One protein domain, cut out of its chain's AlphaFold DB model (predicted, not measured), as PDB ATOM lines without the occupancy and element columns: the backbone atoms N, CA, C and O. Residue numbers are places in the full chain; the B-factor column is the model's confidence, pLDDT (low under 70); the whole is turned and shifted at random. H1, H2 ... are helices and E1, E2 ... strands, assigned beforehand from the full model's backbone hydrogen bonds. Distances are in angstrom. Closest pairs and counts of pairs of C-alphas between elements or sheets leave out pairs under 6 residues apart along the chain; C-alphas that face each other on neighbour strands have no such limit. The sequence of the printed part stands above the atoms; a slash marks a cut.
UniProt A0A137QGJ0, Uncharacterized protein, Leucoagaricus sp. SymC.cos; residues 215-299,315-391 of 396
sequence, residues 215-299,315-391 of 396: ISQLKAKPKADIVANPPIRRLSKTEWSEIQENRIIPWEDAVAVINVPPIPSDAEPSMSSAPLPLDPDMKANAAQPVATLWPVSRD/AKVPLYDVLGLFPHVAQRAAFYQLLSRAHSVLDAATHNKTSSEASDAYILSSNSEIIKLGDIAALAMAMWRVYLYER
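Overview. This is residues 215 to 299 and 315 to 391 of the 396 residues of an uncharacterized protein of Leucoagaricus sp. SymC.cos (UniProt A0A137QGJ0). A strongly twisted sheet of five strands makes the core, with H7 laid slantwise over one face and H3 on the opposite face, where the sheet curls round it. The long helix H6 packs on the E1 end of the sheet, H1 and H2 pack on H6, and a long loop, residues 260 to 281, leads from E2 to the small helix H4, far from the core. The printed part has 162 residues with seven named helices and five named strands, in the order H1 H2 E1 H3 E2 H4 E3 E4 H5 H6 E5 H7; the sheet is mixed, in the order E1, E5, E2, E4, E3. The class is mixed, helices and strands. The whole is compact and rounded, with a radius of gyration of the C-alphas of 16.0 A and spans of 46 by 37 by 30 A.

Along the chain. In the sheet, E1 is residues 232 to 236, E5 residues 358 to 365, E2 residues 254 to 259, E4 residues 316 to 321 and E3 residues 291 to 295. E5, the longest strand by residues, measures 17.6 A and bends by 74 degrees at residue 361; E4 measures 15.7 A. H6, residues 329 to 350, is the longest helix at 31.4 A, from C-alpha 329 at (192.122, 186.484, 112.064) to C-alpha 350 at (171.428, 198.559, 132.360). H7, residues 376 to 390, measures 21.5 A and ends with C-alpha 390 at (178.972, 178.325, 102.564). H3, residues 237 to 246, measures 14.2 A. The shorter helices are H1, residues 215 to 220, which begins with C-alpha 215 at (175.895, 199.897, 117.543), H2, residues 223 to 226, H4, residues 282 to 285, and H5, residues 322 to 325.

Arrangement. E1 and E5 are antiparallel neighbours, with N 235 and O 361 at 2.9 A and N 363 and O 233 at 2.8 A, within hydrogen-bond range. E5 and E2 are antiparallel, with N 258 and O 362 at 2.8 A. E2 and E4 are parallel, with N 320 and O 257 at 2.8 A. E4 and E3 are antiparallel, with N 317 and O 294 at 2.8 A. E1 and E3 are the edge strands. E1, H3 and E2 form a split strand-helix-strand unit, two strands running the same way with a helix between them in the chain and E5 between them in the sheet; its crossover is right-handed. H3 is on the sheet, and its closest C-alphas to E5 are those of Lys 237 and Ser 359, 4.7 A apart. H7, on the opposite face, has a height over the sheet of 9.5 A. It lies over E5 and E3, and only just over E2 and E4, with 3 of its C-alphas on each. On the local plane it stands at 59 degrees to E3, only just slantwise to the strands. H6 is on the sheet, its closest C-alphas to E1 being those of His 343 and Ile 232, 6.4 A apart. H1 touches H6 with residues 338 to 346 of H6 alone, closest at the C-alphas of Ile 215 and Ala 342, 5.4 A, at a shallow tilt of 26 degrees, the same way. H2 touches H6 with residues 346 to 350 of H6 alone, closest at the C-alphas of Lys 223 and Ala 349, 5.0 A. H5 only grazes the sheet; H4 and H5 are close but not clearly touching, the C-alphas of Asn 285 and Leu 323 being 5.9 A apart. H6 and H7 are apart. Every O i to N i+4 pair is within hydrogen-bond range in H1, H3, H6 and H7; H2, H4 and H5 are too short for such a pair, and the one O i to N i+3 pair is within range in H2 and H4 but not in H5.

Size, cuts and confidence. The two C-alphas farthest apart are those of Ala 224 and Pro 280, 47.1 A. Residues 300 to 314 are not printed, in the link across the cut from E3 to E4; C-alphas 299 and 315 are 8.2 A apart. Of the links printed whole, E2 to H4 is long, with 22 residues. The mean pLDDT of the printed part is 92.5; residues 227, 299, 354 and 355 are under 70.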
ATOM      1  N   ILE A 215     175.237 199.115 116.477       97.75
ATOM      2  CA  ILE A 215     175.895 199.897 117.543       97.75
ATOM      3  C   ILE A 215     175.540 201.383 117.428       97.75
ATOM      4  O   ILE A 215     175.293 202.049 118.434       97.75
ATOM      5  N   SER A 216     175.503 201.913 116.203       97.25
ATOM      6  CA  SER A 216     175.108 203.304 115.954       97.25
ATOM      7  C   SER A 216     173.652 203.561 116.365       97.25
ATOM      8  O   SER A 216     173.360 204.607 116.944       97.25
ATOM      9  N   GLN A 217     172.748 202.611 116.098       95.44
ATOM     10  CA  GLN A 217     171.343 202.681 116.505       95.44
ATOM     11  C   GLN A 217     171.196 202.617 118.028       95.44
ATOM     12  O   GLN A 217     170.547 203.491 118.596       95.44
ATOM     13  N   LEU A 218     171.864 201.668 118.693       95.06
ATOM     14  CA  LEU A 218     171.834 201.514 120.152       95.06
ATOM     15  C   LEU A 218     172.326 202.776 120.872       95.06
ATOM     16  O   LEU A 218     171.713 203.218 121.836       95.06
ATOM     17  N   LYS A 219     173.388 203.414 120.363       95.56
ATOM     18  CA  LYS A 219     173.913 204.674 120.918       95.56
ATOM     19  C   LYS A 219     172.975 205.866 120.755       95.56
ATOM     20  O   LYS A 219     173.043 206.798 121.548       95.56
ATOM     21  N   ALA A 220     172.154 205.872 119.708       93.94
ATOM     22  CA  ALA A 220     171.220 206.961 119.439       93.94
ATOM     23  C   ALA A 220     169.941 206.873 120.291       93.94
ATOM     24  O   ALA A 220     169.145 207.813 120.288       93.94
ATOM     25  N   LYS A 221     169.714 205.751 120.986       90.44
ATOM     26  CA  LYS A 221     168.513 205.514 121.790       90.44
ATOM     27  C   LYS A 221     168.695 205.997 123.232       90.44
ATOM     28  O   LYS A 221     169.796 205.902 123.778       90.44
ATOM     29  N   PRO A 222     167.631 206.524 123.864       86.00
ATOM     30  CA  PRO A 222     167.678 206.879 125.275       86.00
ATOM     31  C   PRO A 222     167.875 205.616 126.125       86.00
ATOM     32  O   PRO A 222     167.272 204.579 125.863       86.00
ATOM     33  N   LYS A 223     168.707 205.714 127.169       85.31
ATOM     34  CA  LYS A 223     169.077 204.568 128.020       85.31
ATOM     35  C   LYS A 223     167.886 203.897 128.714       85.31
ATOM     36  O   LYS A 223     167.937 202.698 128.958       85.31
ATOM     37  N   ALA A 224     166.829 204.658 129.002       78.56
ATOM     38  CA  ALA A 224     165.648 204.171 129.714       78.56
ATOM     39  C   ALA A 224     164.913 203.030 128.983       78.56
ATOM     40  O   ALA A 224     164.322 202.179 129.639       78.56
ATOM     41  N   ASP A 225     164.998 202.968 127.650       80.00
ATOM     42  CA  ASP A 225     164.268 201.974 126.851       80.00
ATOM     43  C   ASP A 225     164.966 200.595 126.807       80.00
ATOM     44  O   ASP A 225     164.382 199.624 126.336       80.00
ATOM     45  N   ILE A 226     166.220 200.489 127.267       78.25
ATOM     46  CA  ILE A 226     167.098 199.319 127.041       78.25
ATOM     47  C   ILE A 226     166.946 198.235 128.136       78.25
ATOM     48  O   ILE A 226     167.485 197.139 128.014       78.25
ATOM     49  N   VAL A 227     166.210 198.513 129.215       68.00
ATOM     50  CA  VAL A 227     166.435 197.868 130.522       68.00
ATOM     51  C   VAL A 227     165.941 196.416 130.638       68.00
ATOM     52  O   VAL A 227     166.527 195.661 131.407       68.00
ATOM     53  N   ALA A 228     164.914 195.986 129.898       82.00
ATOM     54  CA  ALA A 228     164.299 194.675 130.150       82.00
ATOM     55  C   ALA A 228     165.036 193.499 129.486       82.00
ATOM     56  O   ALA A 228     165.333 192.514 130.152       82.00
ATOM     57  N   ASN A 229     165.339 193.598 128.188       87.44
ATOM     58  CA  ASN A 229     165.914 192.501 127.404       87.44
ATOM     59  C   ASN A 229     166.920 193.052 126.382       87.44
ATOM     60  O   ASN A 229     166.508 193.598 125.352       87.44
ATOM     61  N   PRO A 230     168.236 192.949 126.642       93.38
ATOM     62  CA  PRO A 230     169.229 193.458 125.714       93.38
ATOM     63  C   PRO A 230     169.234 192.629 124.414       93.38
ATOM     64  O   PRO A 230     169.225 191.400 124.475       93.38
ATOM     65  N   PRO A 231     169.306 193.271 123.231       95.44
ATOM     66  CA  PRO A 231     169.366 192.574 121.941       95.44
ATOM     67  C   PRO A 231     170.559 191.624 121.798       95.44
ATOM     68  O   PRO A 231     170.503 190.650 121.051       95.44
ATOM     69  N   ILE A 232     171.664 191.964 122.465       96.56
ATOM     70  CA  ILE A 232     172.906 191.198 122.491       96.56
ATOM     71  C   ILE A 232     173.255 190.985 123.955       96.56
ATOM     72  O   ILE A 232     173.460 191.956 124.684       96.56
ATOM     73  N   ARG A 233     173.355 189.727 124.372       95.31
ATOM     74  CA  ARG A 233     173.720 189.361 125.742       95.31
ATOM     75  C   ARG A 233     174.892 188.393 125.721       95.31
ATOM     76  O   ARG A 233     174.896 187.447 124.938       95.31
ATOM     77  N   ARG A 234     175.888 188.619 126.577       96.19
ATOM     78  CA  ARG A 234     176.958 187.643 126.807       96.19
ATOM     79  C   ARG A 234     176.437 186.543 127.733       96.19
ATOM     80  O   ARG A 234     175.810 186.841 128.750       96.19
ATOM     81  N   LEU A 235     176.650 185.288 127.357       96.25
ATOM     82  CA  LEU A 235     176.240 184.135 128.153       96.25
ATOM     83  C   LEU A 235     177.221 183.930 129.311       96.25
ATOM     84  O   LEU A 235     178.431 184.120 129.155       96.25
ATOM     85  N   SER A 236     176.724 183.521 130.470       95.75
ATOM     86  CA  SER A 236     177.573 183.017 131.554       95.75
ATOM     87  C   SER A 236     178.181 181.661 131.183       95.75
ATOM     88  O   SER A 236     177.709 180.974 130.276       95.75
ATOM     89  N   LYS A 237     179.254 181.261 131.875       95.94
ATOM     90  CA  LYS A 237     179.867 179.937 131.666       95.94
ATOM     91  C   LYS A 237     178.892 178.793 131.950       95.94
ATOM     92  O   LYS A 237     178.886 177.835 131.191       95.94
ATOM     93  N   THR A 238     178.059 178.917 132.983       96.75
ATOM     94  CA  THR A 238     177.047 177.911 133.335       96.75
ATOM     95  C   THR A 238     175.980 177.796 132.252       96.75
ATOM     96  O   THR A 238     175.770 176.702 131.743       96.75
ATOM     97  N   GLU A 239     175.401 178.918 131.808       96.50
ATOM     98  CA  GLU A 239     174.439 178.928 130.695       96.50
ATOM     99  C   GLU A 239     175.045 178.317 129.428       96.50
ATOM    100  O   GLU A 239     174.402 177.529 128.744       96.50
ATOM    101  N   TRP A 240     176.294 178.663 129.103       97.38
ATOM    102  CA  TRP A 240     176.963 178.115 127.927       97.38
ATOM    103  C   TRP A 240     177.181 176.601 128.036       97.38
ATOM    104  O   TRP A 240     176.878 175.878 127.086       97.38
ATOM    105  N   SER A 241     177.635 176.109 129.191       97.38
ATOM    106  CA  SER A 241     177.783 174.672 129.445       97.38
ATOM    107  C   SER A 241     176.447 173.928 129.373       97.38
ATOM    108  O   SER A 241     176.385 172.878 128.740       97.38
ATOM    109  N   GLU A 242     175.368 174.491 129.922       97.00
ATOM    110  CA  GLU A 242     174.021 173.907 129.851       97.00
ATOM    111  C   GLU A 242     173.508 173.802 128.409       97.00
ATOM    112  O   GLU A 242     172.930 172.782 128.027       97.00
ATOM    113  N   ILE A 243     173.731 174.833 127.586       97.00
ATOM    114  CA  ILE A 243     173.374 174.803 126.161       97.00
ATOM    115  C   ILE A 243     174.182 173.705 125.461       97.00
ATOM    116  O   ILE A 243     173.610 172.924 124.700       97.00
ATOM    117  N   GLN A 244     175.490 173.602 125.726       97.19
ATOM    118  CA  GLN A 244     176.361 172.583 125.126       97.19
ATOM    119  C   GLN A 244     175.975 171.150 125.514       97.19
ATOM    120  O   GLN A 244     176.000 170.265 124.654       97.19
ATOM    121  N   GLU A 245     175.614 170.927 126.778       97.62
ATOM    122  CA  GLU A 245     175.208 169.623 127.307       97.62
ATOM    123  C   GLU A 245     173.848 169.192 126.748       97.62
ATOM    124  O   GLU A 245     173.724 168.111 126.170       97.62
ATOM    125  N   ASN A 246     172.843 170.068 126.834       96.69
ATOM    126  CA  ASN A 246     171.474 169.745 126.430       96.69
ATOM    127  C   ASN A 246     171.250 169.843 124.916       96.69
ATOM    128  O   ASN A 246     170.303 169.259 124.392       96.69
ATOM    129  N   ARG A 247     172.092 170.603 124.202       96.56
ATOM    130  CA  ARG A 247     171.917 170.974 122.784       96.56
ATOM    131  C   ARG A 247     170.554 171.612 122.490       96.56
ATOM    132  O   ARG A 247     170.018 171.467 121.393       96.56
ATOM    133  N   ILE A 248     169.996 172.314 123.475       95.69
ATOM    134  CA  ILE A 248     168.710 173.012 123.412       95.69
ATOM    135  C   ILE A 248     168.948 174.464 123.811       95.69
ATOM    136  O   ILE A 248     169.676 174.743 124.762       95.69
ATOM    137  N   ILE A 249     168.329 175.395 123.086       96.75
ATOM    138  CA  ILE A 249     168.402 176.824 123.395       96.75
ATOM    139  C   ILE A 249     167.167 177.199 124.234       96.75
ATOM    140  O   ILE A 249     166.045 177.114 123.727       96.75
ATOM    141  N   PRO A 250     167.333 177.589 125.516       95.88
ATOM    142  CA  PRO A 250     166.208 177.839 126.422       95.88
ATOM    143  C   PRO A 250     165.484 179.172 126.174       95.88
ATOM    144  O   PRO A 250     164.414 179.392 126.735       95.88
ATOM    145  N   TRP A 251     166.025 180.063 125.335       95.12
ATOM    146  CA  TRP A 251     165.426 181.372 125.052       95.12
ATOM    147  C   TRP A 251     164.603 181.361 123.767       95.12
ATOM    148  O   TRP A 251     165.099 181.035 122.691       95.12
ATOM    149  N   GLU A 252     163.354 181.791 123.884       92.75
ATOM    150  CA  GLU A 252     162.366 181.765 122.800       92.75
ATOM    151  C   GLU A 252     162.611 182.839 121.742       92.75
ATOM    152  O   GLU A 252     162.432 182.596 120.553       92.75
ATOM    153  N   ASP A 253     163.058 184.016 122.181       94.75
ATOM    154  CA  ASP A 253     163.369 185.147 121.306       94.75
ATOM    155  C   ASP A 253     164.784 185.050 120.715       94.75
ATOM    156  O   ASP A 253     165.254 185.989 120.069       94.75
ATOM    157  N   ALA A 254     165.502 183.948 120.965       96.62
ATOM    158  CA  ALA A 254     166.830 183.728 120.412       96.62
ATOM    159  C   ALA A 254     166.756 183.578 118.894       96.62
ATOM    160  O   ALA A 254     166.022 182.749 118.366       96.62
ATOM    161  N   VAL A 255     167.567 184.359 118.188       97.00
ATOM    162  CA  VAL A 255     167.693 184.268 116.729       97.00
ATOM    163  C   VAL A 255     169.032 183.706 116.282       97.00
ATOM    164  O   VAL A 255     169.126 183.164 115.183       97.00
ATOM    165  N   ALA A 256     170.061 183.818 117.120       97.94
ATOM    166  CA  ALA A 256     171.355 183.188 116.906       97.94
ATOM    167  C   ALA A 256     172.119 183.076 118.229       97.94
ATOM    168  O   ALA A 256     171.989 183.933 119.106       97.94
ATOM    169  N   VAL A 257     172.970 182.061 118.330       98.19
ATOM    170  CA  VAL A 257     174.018 181.973 119.351       98.19
ATOM    171  C   VAL A 257     175.363 182.040 118.637       98.19
ATOM    172  O   VAL A 257     175.528 181.462 117.567       98.19
ATOM    173  N   ILE A 258     176.313 182.782 119.187       98.38
ATOM    174  CA  ILE A 258     177.629 183.021 118.598       98.38
ATOM    175  C   ILE A 258     178.675 182.559 119.599       98.38
ATOM    176  O   ILE A 258     178.776 183.131 120.679       98.38
ATOM    177  N   ASN A 259     179.477 181.570 119.221       97.88
ATOM    178  CA  ASN A 259     180.661 181.171 119.968       97.88
ATOM    179  C   ASN A 259     181.880 181.937 119.437       97.88
ATOM    180  O   ASN A 259     182.244 181.771 118.269       97.88
ATOM    181  N   VAL A 260     182.496 182.778 120.271       97.12
ATOM    182  CA  VAL A 260     183.696 183.536 119.902       97.12
ATOM    183  C   VAL A 260     184.905 182.936 120.622       97.12
ATOM    184  O   VAL A 260     185.068 183.175 121.810       97.12
ATOM    185  N   PRO A 261     185.776 182.164 119.958       94.50
ATOM    186  CA  PRO A 261     186.988 181.690 120.611       94.50
ATOM    187  C   PRO A 261     187.930 182.858 120.936       94.50
ATOM    188  O   PRO A 261     187.836 183.919 120.307       94.50
ATOM    189  N   PRO A 262     188.862 182.672 121.886       94.50
ATOM    190  CA  PRO A 262     189.826 183.701 122.247       94.50
ATOM    191  C   PRO A 262     190.645 184.125 121.023       94.50
ATOM    192  O   PRO A 262     191.157 183.296 120.269       94.50
ATOM    193  N   ILE A 263     190.757 185.437 120.829       94.94
ATOM    194  CA  ILE A 263     191.487 186.036 119.710       94.94
ATOM    195  C   ILE A 263     192.876 186.452 120.204       94.94
ATOM    196  O   ILE A 263     192.971 187.019 121.295       94.94
ATOM    197  N   PRO A 264     193.947 186.196 119.429       94.69
ATOM    198  CA  PRO A 264     195.286 186.668 119.768       94.69
ATOM    199  C   PRO A 264     195.301 188.183 119.996       94.69
ATOM    200  O   PRO A 264     194.738 188.932 119.199       94.69
ATOM    201  N   SER A 265     195.971 188.639 121.056       94.06
ATOM    202  CA  SER A 265     196.030 190.063 121.420       94.06
ATOM    203  C   SER A 265     196.633 190.954 120.328       94.06
ATOM    204  O   SER A 265     196.274 192.125 120.239       94.06
ATOM    205  N   ASP A 266     197.502 190.395 119.483       95.00
ATOM    206  CA  ASP A 266     198.222 191.121 118.428       95.00
ATOM    207  C   ASP A 266     197.435 191.212 117.107       95.00
ATOM    208  O   ASP A 266     197.925 191.743 116.111       95.00
ATOM    209  N   ALA A 267     196.213 190.673 117.060       94.62
ATOM    210  CA  ALA A 267     195.407 190.666 115.849       94.62
ATOM    211  C   ALA A 267     194.838 192.059 115.528       94.62
ATOM    212  O   ALA A 267     193.936 192.550 116.211       94.62
ATOM    213  N   GLU A 268     195.300 192.666 114.432       95.81
ATOM    214  CA  GLU A 268     194.759 193.943 113.961       95.81
ATOM    215  C   GLU A 268     193.361 193.770 113.330       95.81
ATOM    216  O   GLU A 268     193.195 193.010 112.368       95.81
ATOM    217  N   PRO A 269     192.327 194.473 113.830       96.75
ATOM    218  CA  PRO A 269     190.975 194.377 113.292       96.75
ATOM    219  C   PRO A 269     190.880 195.027 111.905       96.75
ATOM    220  O   PRO A 269     191.265 196.180 111.720       96.75
ATOM    221  N   SER A 270     190.298 194.321 110.929       96.50
ATOM    222  CA  SER A 270     190.112 194.839 109.564       96.50
ATOM    223  C   SER A 270     188.674 194.707 109.060       96.50
ATOM    224  O   SER A 270     188.057 193.644 109.140       96.50
ATOM    225  N   MET A 271     188.163 195.799 108.480       96.12
ATOM    226  CA  MET A 271     186.874 195.888 107.773       96.12
ATOM    227  C   MET A 271     187.065 196.306 106.303       96.12
ATOM    228  O   MET A 271     186.223 196.992 105.725       96.12
ATOM    229  N   SER A 272     188.200 195.948 105.699       96.31
ATOM    230  CA  SER A 272     188.496 196.319 104.311       96.31
ATOM    231  C   SER A 272     187.531 195.658 103.322       96.31
ATOM    232  O   SER A 272     187.265 194.456 103.394       96.31
ATOM    233  N   SER A 273     187.048 196.436 102.349       92.75
ATOM    234  CA  SER A 273     186.303 195.913 101.197       92.75
ATOM    235  C   SER A 273     187.197 195.180 100.203       92.75
ATOM    236  O   SER A 273     186.700 194.384  99.410       92.75
ATOM    237  N   ALA A 274     188.507 195.438 100.229       92.31
ATOM    238  CA  ALA A 274     189.455 194.689  99.422       92.31
ATOM    239  C   ALA A 274     189.607 193.263  99.985       92.31
ATOM    240  O   ALA A 274     189.585 193.101 101.210       92.31
ATOM    241  N   PRO A 275     189.768 192.243  99.120       87.06
ATOM    242  CA  PRO A 275     190.091 190.894  99.562       87.06
ATOM    243  C   PRO A 275     191.332 190.914 100.453       87.06
ATOM    244  O   PRO A 275     192.322 191.578 100.133       87.06
ATOM    245  N   LEU A 276     191.265 190.210 101.579       89.19
ATOM    246  CA  LEU A 276     192.416 190.052 102.458       89.19
ATOM    247  C   LEU A 276     193.398 189.043 101.848       89.19
ATOM    248  O   LEU A 276     192.968 188.126 101.142       89.19
ATOM    249  N   PRO A 277     194.710 189.198 102.096       89.44
ATOM    250  CA  PRO A 277     195.687 188.205 101.675       89.44
ATOM    251  C   PRO A 277     195.353 186.834 102.278       89.44
ATOM    252  O   PRO A 277     194.835 186.739 103.394       89.44
ATOM    253  N   LEU A 278     195.642 185.776 101.517       84.94
ATOM    254  CA  LEU A 278     195.454 184.399 101.963       84.94
ATOM    255  C   LEU A 278     196.383 184.124 103.148       84.94
ATOM    256  O   LEU A 278     197.603 184.196 103.018       84.94
ATOM    257  N   ASP A 279     195.788 183.808 104.290       84.94
ATOM    258  CA  ASP A 279     196.502 183.437 105.506       84.94
ATOM    259  C   ASP A 279     196.696 181.904 105.495       84.94
ATOM    260  O   ASP A 279     195.728 181.186 105.206       84.94
ATOM    261  N   PRO A 280     197.906 181.359 105.742       80.31
ATOM    262  CA  PRO A 280     198.130 179.909 105.805       80.31
ATOM    263  C   PRO A 280     197.130 179.177 106.717       80.31
ATOM    264  O   PRO A 280     196.703 178.065 106.387       80.31
ATOM    265  N   ASP A 281     196.674 179.827 107.789       78.56
ATOM    266  CA  ASP A 281     195.730 179.263 108.760       78.56
ATOM    267  C   ASP A 281     194.285 179.145 108.236       78.56
ATOM    268  O   ASP A 281     193.434 178.505 108.863       78.56
ATOM    269  N   MET A 282     193.968 179.715 107.066       79.31
ATOM    270  CA  MET A 282     192.616 179.648 106.496       79.31
ATOM    271  C   MET A 282     192.170 178.216 106.207       79.31
ATOM    272  O   MET A 282     190.995 177.899 106.388       79.31
ATOM    273  N   LYS A 283     193.083 177.341 105.764       77.00
ATOM    274  CA  LYS A 283     192.721 175.980 105.331       77.00
ATOM    275  C   LYS A 283     192.236 175.108 106.487       77.00
ATOM    276  O   LYS A 283     191.310 174.328 106.296       77.00
ATOM    277  N   ALA A 284     192.836 175.252 107.668       79.56
ATOM    278  CA  ALA A 284     192.436 174.494 108.850       79.56
ATOM    279  C   ALA A 284     191.052 174.938 109.353       79.56
ATOM    280  O   ALA A 284     190.192 174.106 109.637       79.56
ATOM    281  N   ASN A 285     190.814 176.252 109.390       77.69
ATOM    282  CA  ASN A 285     189.568 176.823 109.905       77.69
ATOM    283  C   ASN A 285     188.387 176.650 108.938       77.69
ATOM    284  O   ASN A 285     187.252 176.492 109.376       77.69
ATOM    285  N   ALA A 286     188.645 176.605 107.625       75.25
ATOM    286  CA  ALA A 286     187.612 176.389 106.611       75.25
ATOM    287  C   ALA A 286     186.919 175.015 106.709       75.25
ATOM    288  O   ALA A 286     185.848 174.836 106.135       75.25
ATOM    289  N   ALA A 287     187.502 174.049 107.425       81.50
ATOM    290  CA  ALA A 287     186.888 172.741 107.645       81.50
ATOM    291  C   ALA A 287     185.757 172.768 108.690       81.50
ATOM    292  O   ALA A 287     184.970 171.823 108.764       81.50
ATOM    293  N   GLN A 288     185.669 173.819 109.510       87.19
ATOM    294  CA  GLN A 288     184.642 173.919 110.541       87.19
ATOM    295  C   GLN A 288     183.310 174.408 109.951       87.19
ATOM    296  O   GLN A 288     183.292 175.332 109.133       87.19
ATOM    297  N   PRO A 289     182.171 173.821 110.362       93.12
ATOM    298  CA  PRO A 289     180.869 174.271 109.894       93.12
ATOM    299  C   PRO A 289     180.601 175.705 110.367       93.12
ATOM    300  O   PRO A 289     180.781 176.025 111.537       93.12
ATOM    301  N   VAL A 290     180.099 176.558 109.467       95.38
ATOM    302  CA  VAL A 290     179.755 177.957 109.791       95.38
ATOM    303  C   VAL A 290     178.719 178.045 110.912       95.38
ATOM    304  O   VAL A 290     178.812 178.916 111.775       95.38
ATOM    305  N   ALA A 291     177.720 177.158 110.890       96.94
ATOM    306  CA  ALA A 291     176.717 177.077 111.940       96.94
ATOM    307  C   ALA A 291     176.131 175.670 112.083       96.94
ATOM    308  O   ALA A 291     176.001 174.932 111.102       96.94
ATOM    309  N   THR A 292     175.688 175.349 113.297       96.44
ATOM    310  CA  THR A 292     174.894 174.155 113.617       96.44
ATOM    311  C   THR A 292     173.512 174.588 114.106       96.44
ATOM    312  O   THR A 292     173.409 175.487 114.929       96.44
ATOM    313  N   LEU A 293     172.431 173.987 113.602       95.88
ATOM    314  CA  LEU A 293     171.058 174.384 113.950       95.88
ATOM    315  C   LEU A 293     170.549 173.598 115.165       95.88
ATOM    316  O   LEU A 293     170.421 172.376 115.070       95.88
ATOM    317  N   TRP A 294     170.249 174.272 116.277       96.06
ATOM    318  CA  TRP A 294     169.792 173.647 117.530       96.06
ATOM    319  C   TRP A 294     168.314 173.963 117.812       96.06
ATOM    320  O   TRP A 294     167.867 175.065 117.493       96.06
ATOM    321  N   PRO A 295     167.526 173.019 118.354       94.94
ATOM    322  CA  PRO A 295     166.123 173.250 118.703       94.94
ATOM    323  C   PRO A 295     165.964 174.245 119.864       94.94
ATOM    324  O   PRO A 295     166.850 174.387 120.713       94.94
ATOM    325  N   VAL A 296     164.808 174.910 119.917       93.19
ATOM    326  CA  VAL A 296     164.411 175.789 121.027       93.19
ATOM    327  C   VAL A 296     163.569 174.994 122.030       93.19
ATOM    328  O   VAL A 296     162.757 174.162 121.638       93.19
ATOM    329  N   SER A 297     163.727 175.250 123.333       86.25
ATOM    330  CA  SER A 297     163.100 174.458 124.415       86.25
ATOM    331  C   SER A 297     161.563 174.404 124.392       86.25
ATOM    332  O   SER A 297     160.972 173.614 125.128       86.25
ATOM    333  N   ARG A 298     160.900 175.251 123.598       72.38
ATOM    334  CA  ARG A 298     159.437 175.387 123.579       72.38
ATOM    335  C   ARG A 298     158.697 174.289 122.826       72.38
ATOM    336  O   ARG A 298     157.477 174.205 122.963       72.38
ATOM    337  N   ASP A 299     159.401 173.458 122.067       61.97
ATOM    338  CA  ASP A 299     158.778 172.345 121.363       61.97
ATOM    339  C   ASP A 299     158.488 171.214 122.355       61.97
ATOM    340  O   ASP A 299     159.194 170.209 122.434       61.97
ATOM    341  N   ALA A 315     161.221 175.515 115.394       87.00
ATOM    342  CA  ALA A 315     162.152 176.605 115.173       87.00
ATOM    343  C   ALA A 315     163.545 176.158 115.638       87.00
ATOM    344  O   ALA A 315     163.733 175.726 116.774       87.00
ATOM    345  N   LYS A 316     164.534 176.242 114.743       94.38
ATOM    346  CA  LYS A 316     165.927 175.923 115.067       94.38
ATOM    347  C   LYS A 316     166.772 177.176 115.028       94.38
ATOM    348  O   LYS A 316     166.823 177.842 113.993       94.38
ATOM    349  N   VAL A 317     167.477 177.451 116.113       95.94
ATOM    350  CA  VAL A 317     168.362 178.602 116.245       95.94
ATOM    351  C   VAL A 317     169.781 178.199 115.831       95.94
ATOM    352  O   VAL A 317     170.305 177.193 116.315       95.94
ATOM    353  N   PRO A 318     170.411 178.933 114.899       97.44
ATOM    354  CA  PRO A 318     171.785 178.670 114.499       97.44
ATOM    355  C   PRO A 318     172.773 179.030 115.614       97.44
ATOM    356  O   PRO A 318     172.811 180.163 116.096       97.44
ATOM    357  N   LEU A 319     173.611 178.060 115.973       97.75
ATOM    358  CA  LEU A 319     174.839 178.252 116.726       97.75
ATOM    359  C   LEU A 319     175.992 178.459 115.739       97.75
ATOM    360  O   LEU A 319     176.414 177.512 115.074       97.75
ATOM    361  N   TYR A 320     176.479 179.690 115.644       98.00
ATOM    362  CA  TYR A 320     177.593 180.082 114.790       98.00
ATOM    363  C   TYR A 320     178.927 179.924 115.510       98.00
ATOM    364  O   TYR A 320     179.088 180.405 116.633       98.00
ATOM    365  N   ASP A 321     179.896 179.324 114.824       97.06
ATOM    366  CA  ASP A 321     181.298 179.353 115.237       97.06
ATOM    367  C   ASP A 321     182.020 180.473 114.485       97.06
ATOM    368  O   ASP A 321     182.023 180.509 113.251       97.06
ATOM    369  N   VAL A 322     182.631 181.406 115.216       96.94
ATOM    370  CA  VAL A 322     183.355 182.530 114.614       96.94
ATOM    371  C   VAL A 322     184.553 182.080 113.777       96.94
ATOM    372  O   VAL A 322     184.908 182.786 112.834       96.94
ATOM    373  N   LEU A 323     185.150 180.917 114.046       95.44
ATOM    374  CA  LEU A 323     186.247 180.390 113.228       95.44
ATOM    375  C   LEU A 323     185.785 180.016 111.815       95.44
ATOM    376  O   LEU A 323     186.416 180.427 110.840       95.44
ATOM    377  N   GLY A 324     184.652 179.316 111.702       95.06
ATOM    378  CA  GLY A 324     184.034 179.002 110.412       95.06
ATOM    379  C   GLY A 324     183.402 180.233 109.754       95.06
ATOM    380  O   GLY A 324     183.506 180.438 108.542       95.06
ATOM    381  N   LEU A 325     182.777 181.105 110.554       96.19
ATOM    382  CA  LEU A 325     182.132 182.324 110.068       96.19
ATOM    383  C   LEU A 325     183.140 183.348 109.534       96.19
ATOM    384  O   LEU A 325     182.833 184.015 108.552       96.19
ATOM    385  N   PHE A 326     184.331 183.459 110.126       96.44
ATOM    386  CA  PHE A 326     185.394 184.388 109.732       96.44
ATOM    387  C   PHE A 326     186.756 183.672 109.679       96.44
ATOM    388  O   PHE A 326     187.484 183.645 110.675       96.44
ATOM    389  N   PRO A 327     187.160 183.147 108.507       94.31
ATOM    390  CA  PRO A 327     188.432 182.439 108.354       94.31
ATOM    391  C   PRO A 327     189.673 183.307 108.611       94.31
ATOM    392  O   PRO A 327     190.689 182.789 109.076       94.31
ATOM    393  N   HIS A 328     189.597 184.620 108.366       94.50
ATOM    394  CA  HIS A 328     190.701 185.555 108.600       94.50
ATOM    395  C   HIS A 328     190.730 186.066 110.044       94.50
ATOM    396  O   HIS A 328     189.735 186.603 110.539       94.50
ATOM    397  N   VAL A 329     191.904 186.005 110.684       94.75
ATOM    398  CA  VAL A 329     192.122 186.484 112.064       94.75
ATOM    399  C   VAL A 329     191.722 187.957 112.217       94.75
ATOM    400  O   VAL A 329     191.014 188.309 113.157       94.75
ATOM    401  N   ALA A 330     192.090 188.806 111.252       96.00
ATOM    402  CA  ALA A 330     191.777 190.236 111.274       96.00
ATOM    403  C   ALA A 330     190.263 190.529 111.276       96.00
ATOM    404  O   ALA A 330     189.798 191.465 111.928       96.00
ATOM    405  N   GLN A 331     189.463 189.712 110.579       96.50
ATOM    406  CA  GLN A 331     188.003 189.849 110.598       96.50
ATOM    407  C   GLN A 331     187.403 189.323 111.904       96.50
ATOM    408  O   GLN A 331     186.464 189.930 112.414       96.50
ATOM    409  N   ARG A 332     187.961 188.247 112.482       96.62
ATOM    410  CA  ARG A 332     187.568 187.762 113.818       96.62
ATOM    411  C   ARG A 332     187.799 188.825 114.885       96.62
ATOM    412  O   ARG A 332     186.891 189.107 115.663       96.62
ATOM    413  N   ALA A 333     188.976 189.453 114.870       97.31
ATOM    414  CA  ALA A 333     189.320 190.566 115.749       97.31
ATOM    415  C   ALA A 333     188.327 191.727 115.605       97.31
ATOM    416  O   ALA A 333     187.765 192.180 116.604       97.31
ATOM    417  N   ALA A 334     188.028 192.146 114.369       97.94
ATOM    418  CA  ALA A 334     187.035 193.189 114.108       97.94
ATOM    419  C   ALA A 334     185.638 192.804 114.623       97.94
ATOM    420  O   ALA A 334     184.965 193.613 115.266       97.94
ATOM    421  N   PHE A 335     185.208 191.564 114.388       98.00
ATOM    422  CA  PHE A 335     183.906 191.075 114.830       98.00
ATOM    423  C   PHE A 335     183.773 191.069 116.356       98.00
ATOM    424  O   PHE A 335     182.815 191.623 116.895       98.00
ATOM    425  N   TYR A 336     184.759 190.512 117.062       97.62
ATOM    426  CA  TYR A 336     184.776 190.486 118.524       97.62
ATOM    427  C   TYR A 336     184.842 191.884 119.135       97.62
ATOM    428  O   TYR A 336     184.134 192.167 120.105       97.62
ATOM    429  N   GLN A 337     185.638 192.785 118.551       97.69
ATOM    430  CA  GLN A 337     185.713 194.173 118.994       97.69
ATOM    431  C   GLN A 337     184.350 194.868 118.865       97.69
ATOM    432  O   GLN A 337     183.921 195.574 119.780       97.69
ATOM    433  N   LEU A 338     183.642 194.653 117.752       98.25
ATOM    434  CA  LEU A 338     182.304 195.201 117.544       98.25
ATOM    435  C   LEU A 338     181.273 194.580 118.500       98.25
ATOM    436  O   LEU A 338     180.487 195.327 119.080       98.25
ATOM    437  N   LEU A 339     181.298 193.262 118.739       97.69
ATOM    438  CA  LEU A 339     180.412 192.606 119.714       97.69
ATOM    439  C   LEU A 339     180.643 193.137 121.132       97.69
ATOM    440  O   LEU A 339     179.695 193.553 121.797       97.69
ATOM    441  N   SER A 340     181.904 193.221 121.559       96.62
ATOM    442  CA  SER A 340     182.294 193.769 122.866       96.62
ATOM    443  C   SER A 340     181.878 195.239 123.011       96.62
ATOM    444  O   SER A 340     181.427 195.690 124.068       96.62
ATOM    445  N   ARG A 341     181.965 196.014 121.924       97.50
ATOM    446  CA  ARG A 341     181.498 197.404 121.884       97.50
ATOM    447  C   ARG A 341     179.974 197.504 121.952       97.50
ATOM    448  O   ARG A 341     179.469 198.410 122.605       97.50
ATOM    449  N   ALA A 342     179.242 196.613 121.290       96.44
ATOM    450  CA  ALA A 342     177.785 196.569 121.381       96.44
ATOM    451  C   ALA A 342     177.341 196.201 122.803       96.44
ATOM    452  O   ALA A 342     176.509 196.897 123.381       96.44
ATOM    453  N   HIS A 343     177.970 195.182 123.391       94.88
ATOM    454  CA  HIS A 343     177.726 194.751 124.763       94.88
ATOM    455  C   HIS A 343     178.001 195.868 125.775       94.88
ATOM    456  O   HIS A 343     177.150 196.169 126.602       94.88
ATOM    457  N   SER A 344     179.134 196.572 125.665       94.50
ATOM    458  CA  SER A 344     179.453 197.668 126.594       94.50
ATOM    459  C   SER A 344     178.475 198.848 126.514       94.50
ATOM    460  O   SER A 344     178.204 199.485 127.530       94.50
ATOM    461  N   VAL A 345     177.897 199.134 125.337       95.00
ATOM    462  CA  VAL A 345     176.817 200.131 125.202       95.00
ATOM    463  C   VAL A 345     175.561 199.690 125.962       95.00
ATOM    464  O   VAL A 345     174.905 200.531 126.575       95.00
ATOM    465  N   LEU A 346     175.246 198.392 125.947       93.56
ATOM    466  CA  LEU A 346     174.093 197.817 126.645       93.56
ATOM    467  C   LEU A 346     174.322 197.736 128.165       93.56
ATOM    468  O   LEU A 346     173.448 198.141 128.933       93.56
ATOM    469  N   ASP A 347     175.510 197.328 128.618       91.88
ATOM    470  CA  ASP A 347     175.890 197.316 130.043       91.88
ATOM    471  C   ASP A 347     175.825 198.723 130.654       91.88
ATOM    472  O   ASP A 347     175.280 198.938 131.739       91.88
ATOM    473  N   ALA A 348     176.318 199.725 129.918       92.06
ATOM    474  CA  ALA A 348     176.284 201.122 130.344       92.06
ATOM    475  C   ALA A 348     174.864 201.719 130.416       92.06
ATOM    476  O   ALA A 348     174.697 202.838 130.926       92.06
ATOM    477  N   ALA A 349     173.863 201.031 129.863       89.81
ATOM    478  CA  ALA A 349     172.456 201.401 129.949       89.81
ATOM    479  C   ALA A 349     171.721 200.653 131.071       89.81
ATOM    480  O   ALA A 349     170.845 201.237 131.701       89.81
ATOM    481  N   THR A 350     172.091 199.401 131.347       87.25
ATOM    482  CA  THR A 350     171.428 198.559 132.360       87.25
ATOM    483  C   THR A 350     171.997 198.724 133.769       87.25
ATOM    484  O   THR A 350     171.375 198.264 134.717       87.25
ATOM    485  N   HIS A 351     173.163 199.367 133.931       84.44
ATOM    486  CA  HIS A 351     173.909 199.428 135.201       84.44
ATOM    487  C   HIS A 351     174.261 198.047 135.788       84.44
ATOM    488  O   HIS A 351     174.746 197.959 136.918       84.44
ATOM    489  N   ASN A 352     174.088 196.975 135.015       78.88
ATOM    490  CA  ASN A 352     174.456 195.637 135.429       78.88
ATOM    491  C   ASN A 352     175.967 195.494 135.300       78.88
ATOM    492  O   ASN A 352     176.521 195.385 134.207       78.88
ATOM    493  N   LYS A 353     176.651 195.506 136.443       78.50
ATOM    494  CA  LYS A 353     178.059 195.135 136.508       78.50
ATOM    495  C   LYS A 353     178.122 193.624 136.298       78.50
ATOM    496  O   LYS A 353     177.849 192.860 137.220       78.50
ATOM    497  N   THR A 354     178.386 193.207 135.065       69.75
ATOM    498  CA  THR A 354     178.509 191.791 134.716       69.75
ATOM    499  C   THR A 354     179.579 191.133 135.592       69.75
ATOM    500  O   THR A 354     180.658 191.688 135.815       69.75
ATOM    501  N   SER A 355     179.234 189.988 136.184       68.06
ATOM    502  CA  SER A 355     180.122 189.223 137.062       68.06
ATOM    503  C   SER A 355     181.295 188.638 136.263       68.06
ATOM    504  O   SER A 355     181.205 188.448 135.051       68.06
ATOM    505  N   SER A 356     182.418 188.334 136.928       70.94
ATOM    506  CA  SER A 356     183.659 187.870 136.278       70.94
ATOM    507  C   SER A 356     183.581 186.470 135.641       70.94
ATOM    508  O   SER A 356     184.606 185.915 135.254       70.94
ATOM    509  N   GLU A 357     182.389 185.884 135.526       87.50
ATOM    510  CA  GLU A 357     182.146 184.523 135.026       87.50
ATOM    511  C   GLU A 357     181.468 184.504 133.646       87.50
ATOM    512  O   GLU A 357     180.779 183.550 133.276       87.50
ATOM    513  N   ALA A 358     181.667 185.559 132.856       87.88
ATOM    514  CA  ALA A 358     181.188 185.598 131.483       87.88
ATOM    515  C   ALA A 358     181.947 184.586 130.600       87.88
ATOM    516  O   ALA A 358     183.172 184.465 130.679       87.88
ATOM    517  N   SER A 359     181.212 183.856 129.761       94.31
ATOM    518  CA  SER A 359     181.767 183.030 128.680       94.31
ATOM    519  C   SER A 359     182.062 183.890 127.451       94.31
ATOM    520  O   SER A 359     181.590 185.019 127.366       94.31
ATOM    521  N   ASP A 360     182.777 183.374 126.456       95.12
ATOM    522  CA  ASP A 360     182.979 184.084 125.182       95.12
ATOM    523  C   ASP A 360     181.846 183.847 124.165       95.12
ATOM    524  O   ASP A 360     181.959 184.180 122.983       95.12
ATOM    525  N   ALA A 361     180.719 183.303 124.631       97.44
ATOM    526  CA  ALA A 361     179.526 183.113 123.829       97.44
ATOM    527  C   ALA A 361     178.539 184.279 123.997       97.44
ATOM    528  O   ALA A 361     178.340 184.823 125.088       97.44
ATOM    529  N   TYR A 362     177.885 184.648 122.900       98.06
ATOM    530  CA  TYR A 362     176.870 185.694 122.844       98.06
ATOM    531  C   TYR A 362     175.565 185.123 122.309       98.06
ATOM    532  O   TYR A 362     175.562 184.317 121.380       98.06
ATOM    533  N   ILE A 363     174.447 185.589 122.850       97.62
ATOM    534  CA  ILE A 363     173.119 185.325 122.313       97.62
ATOM    535  C   ILE A 363     172.557 186.597 121.684       97.62
ATOM    536  O   ILE A 363     172.635 187.686 122.261       97.62
ATOM    537  N   LEU A 364     172.024 186.444 120.474       97.75
ATOM    538  CA  LEU A 364     171.260 187.467 119.778       97.75
ATOM    539  C   LEU A 364     169.776 187.176 119.978       97.75
ATOM    540  O   LEU A 364     169.314 186.077 119.660       97.75
ATOM    541  N   SER A 365     169.036 188.174 120.447       96.88
ATOM    542  CA  SER A 365     167.592 188.083 120.647       96.88
ATOM    543  C   SER A 365     166.864 189.112 119.794       96.88
ATOM    544  O   SER A 365     167.345 190.230 119.608       96.88
ATOM    545  N   SER A 366     165.702 188.744 119.257       95.88
ATOM    546  CA  SER A 366     164.893 189.636 118.426       95.88
ATOM    547  C   SER A 366     163.410 189.409 118.679       95.88
ATOM    548  O   SER A 366     162.874 188.338 118.406       95.88
ATOM    549  N   ASN A 367     162.735 190.446 119.162       94.94
ATOM    550  CA  ASN A 367     161.295 190.461 119.391       94.94
ATOM    551  C   ASN A 367     160.702 191.839 119.032       94.94
ATOM    552  O   ASN A 367     161.409 192.757 118.595       94.94
ATOM    553  N   SER A 368     159.386 191.988 119.205       94.81
ATOM    554  CA  SER A 368     158.640 193.203 118.844       94.81
ATOM    555  C   SER A 368     159.035 194.447 119.659       94.81
ATOM    556  O   SER A 368     158.728 195.576 119.250       94.81
ATOM    557  N   GLU A 369     159.715 194.263 120.792       94.06
ATOM    558  CA  GLU A 369     160.252 195.329 121.638       94.06
ATOM    559  C   GLU A 369     161.688 195.672 121.248       94.06
ATOM    560  O   GLU A 369     161.993 196.840 121.005       94.06
ATOM    561  N   ILE A 370     162.541 194.658 121.083       94.25
ATOM    562  CA  ILE A 370     163.953 194.786 120.714       94.25
ATOM    563  C   ILE A 370     164.115 195.520 119.381       94.25
ATOM    564  O   ILE A 370     164.995 196.373 119.257       94.25
ATOM    565  N   ILE A 371     163.227 195.283 118.409       94.88
ATOM    566  CA  ILE A 371     163.277 195.980 117.114       94.88
ATOM    567  C   ILE A 371     163.161 197.511 117.253       94.88
ATOM    568  O   ILE A 371     163.620 198.259 116.388       94.88
ATOM    569  N   LYS A 372     162.581 198.016 118.356       93.75
ATOM    570  CA  LYS A 372     162.527 199.457 118.663       93.75
ATOM    571  C   LYS A 372     163.895 200.022 119.041       93.75
ATOM    572  O   LYS A 372     164.115 201.220 118.830       93.75
ATOM    573  N   LEU A 373     164.787 199.191 119.580       93.56
ATOM    574  CA  LEU A 373     166.151 199.547 119.971       93.56
ATOM    575  C   LEU A 373     167.089 199.514 118.763       93.56
ATOM    576  O   LEU A 373     167.819 200.476 118.525       93.56
ATOM    577  N   GLY A 374     167.012 198.447 117.969       93.50
ATOM    578  CA  GLY A 374     167.800 198.276 116.756       93.50
ATOM    579  C   GLY A 374     167.383 197.048 115.952       93.50
ATOM    580  O   GLY A 374     166.689 196.164 116.448       93.50
ATOM    581  N   ASP A 375     167.800 197.006 114.691       94.44
ATOM    582  CA  ASP A 375     167.416 195.946 113.755       94.44
ATOM    583  C   ASP A 375     168.346 194.722 113.871       94.44
ATOM    584  O   ASP A 375     169.302 194.560 113.111       94.44
ATOM    585  N   ILE A 376     168.083 193.857 114.856       96.56
ATOM    586  CA  ILE A 376     168.805 192.579 115.020       96.56
ATOM    587  C   ILE A 376     168.471 191.595 113.900       96.56
ATOM    588  O   ILE A 376     169.319 190.786 113.517       96.56
ATOM    589  N   ALA A 377     167.265 191.678 113.337       95.62
ATOM    590  CA  ALA A 377     166.851 190.812 112.246       95.62
ATOM    591  C   ALA A 377     167.743 191.017 111.010       95.62
ATOM    592  O   ALA A 377     168.133 190.036 110.381       95.62
ATOM    593  N   ALA A 378     168.159 192.253 110.710       95.75
ATOM    594  CA  ALA A 378     169.132 192.536 109.652       95.75
ATOM    595  C   ALA A 378     170.495 191.853 109.879       95.75
ATOM    596  O   ALA A 378     171.045 191.255 108.948       95.75
ATOM    597  N   LEU A 379     171.016 191.878 111.111       97.56
ATOM    598  CA  LEU A 379     172.255 191.179 111.471       97.56
ATOM    599  C   LEU A 379     172.096 189.658 111.333       97.56
ATOM    600  O   LEU A 379     172.916 189.011 110.683       97.56
ATOM    601  N   ALA A 380     171.011 189.095 111.871       96.88
ATOM    602  CA  ALA A 380     170.711 187.669 111.761       96.88
ATOM    603  C   ALA A 380     170.539 187.230 110.295       96.88
ATOM    604  O   ALA A 380     171.057 186.190 109.896       96.88
ATOM    605  N   MET A 381     169.890 188.041 109.453       96.06
ATOM    606  CA  MET A 381     169.804 187.786 108.012       96.06
ATOM    607  C   MET A 381     171.182 187.774 107.345       96.06
ATOM    608  O   MET A 381     171.440 186.912 106.507       96.06
ATOM    609  N   ALA A 382     172.083 188.695 107.702       97.00
ATOM    610  CA  ALA A 382     173.448 188.685 107.175       97.00
ATOM    611  C   ALA A 382     174.194 187.393 107.563       97.00
ATOM    612  O   ALA A 382     174.825 186.777 106.704       97.00
ATOM    613  N   MET A 383     174.044 186.934 108.810       97.56
ATOM    614  CA  MET A 383     174.594 185.655 109.282       97.56
ATOM    615  C   MET A 383     174.020 184.454 108.519       97.56
ATOM    616  O   MET A 383     174.762 183.567 108.093       97.56
ATOM    617  N   TRP A 384     172.707 184.439 108.285       96.06
ATOM    618  CA  TRP A 384     172.044 183.405 107.489       96.06
ATOM    619  C   TRP A 384     172.524 183.382 106.042       96.06
ATOM    620  O   TRP A 384     172.706 182.303 105.488       96.06
ATOM    621  N   ARG A 385     172.788 184.540 105.429       96.19
ATOM    622  CA  ARG A 385     173.333 184.596 104.064       96.19
ATOM    623  C   ARG A 385     174.730 183.996 103.979       96.19
ATOM    624  O   ARG A 385     174.990 183.272 103.027       96.19
ATOM    625  N   VAL A 386     175.597 184.235 104.968       97.00
ATOM    626  CA  VAL A 386     176.911 183.564 105.030       97.00
ATOM    627  C   VAL A 386     176.727 182.055 105.197       97.00
ATOM    628  O   VAL A 386     177.312 181.287 104.441       97.00
ATOM    629  N   TYR A 387     175.858 181.624 106.117       95.88
ATOM    630  CA  TYR A 387     175.566 180.203 106.326       95.88
ATOM    631  C   TYR A 387     175.048 179.508 105.060       95.88
ATOM    632  O   TYR A 387     175.558 178.458 104.686       95.88
ATOM    633  N   LEU A 388     174.059 180.092 104.380       94.56
ATOM    634  CA  LEU A 388     173.486 179.542 103.149       94.56
ATOM    635  C   LEU A 388     174.491 179.525 102.001       94.56
ATOM    636  O   LEU A 388     174.488 178.593 101.202       94.56
ATOM    637  N   TYR A 389     175.347 180.545 101.927       96.12
ATOM    638  CA  TYR A 389     176.370 180.628 100.900       96.12
ATOM    639  C   TYR A 389     177.422 179.528 101.053       96.12
ATOM    640  O   TYR A 389     177.745 178.870 100.067       96.12
ATOM    641  N   GLU A 390     177.926 179.317 102.272       94.69
ATOM    642  CA  GLU A 390     178.972 178.325 102.564       94.69
ATOM    643  C   GLU A 390     178.440 176.894 102.698       94.69
ATOM    644  O   GLU A 390     179.215 175.941 102.686       94.69
ATOM    645  N   ARG A 391     177.124 176.709 102.840       91.00
ATOM    646  CA  ARG A 391     176.529 175.377 102.939       91.00
ATOM    647  C   ARG A 391     176.480 174.700 101.569       91.00
ATOM    648  O   ARG A 391     175.812 175.173 100.650       91.00
TER     649      ARG A 391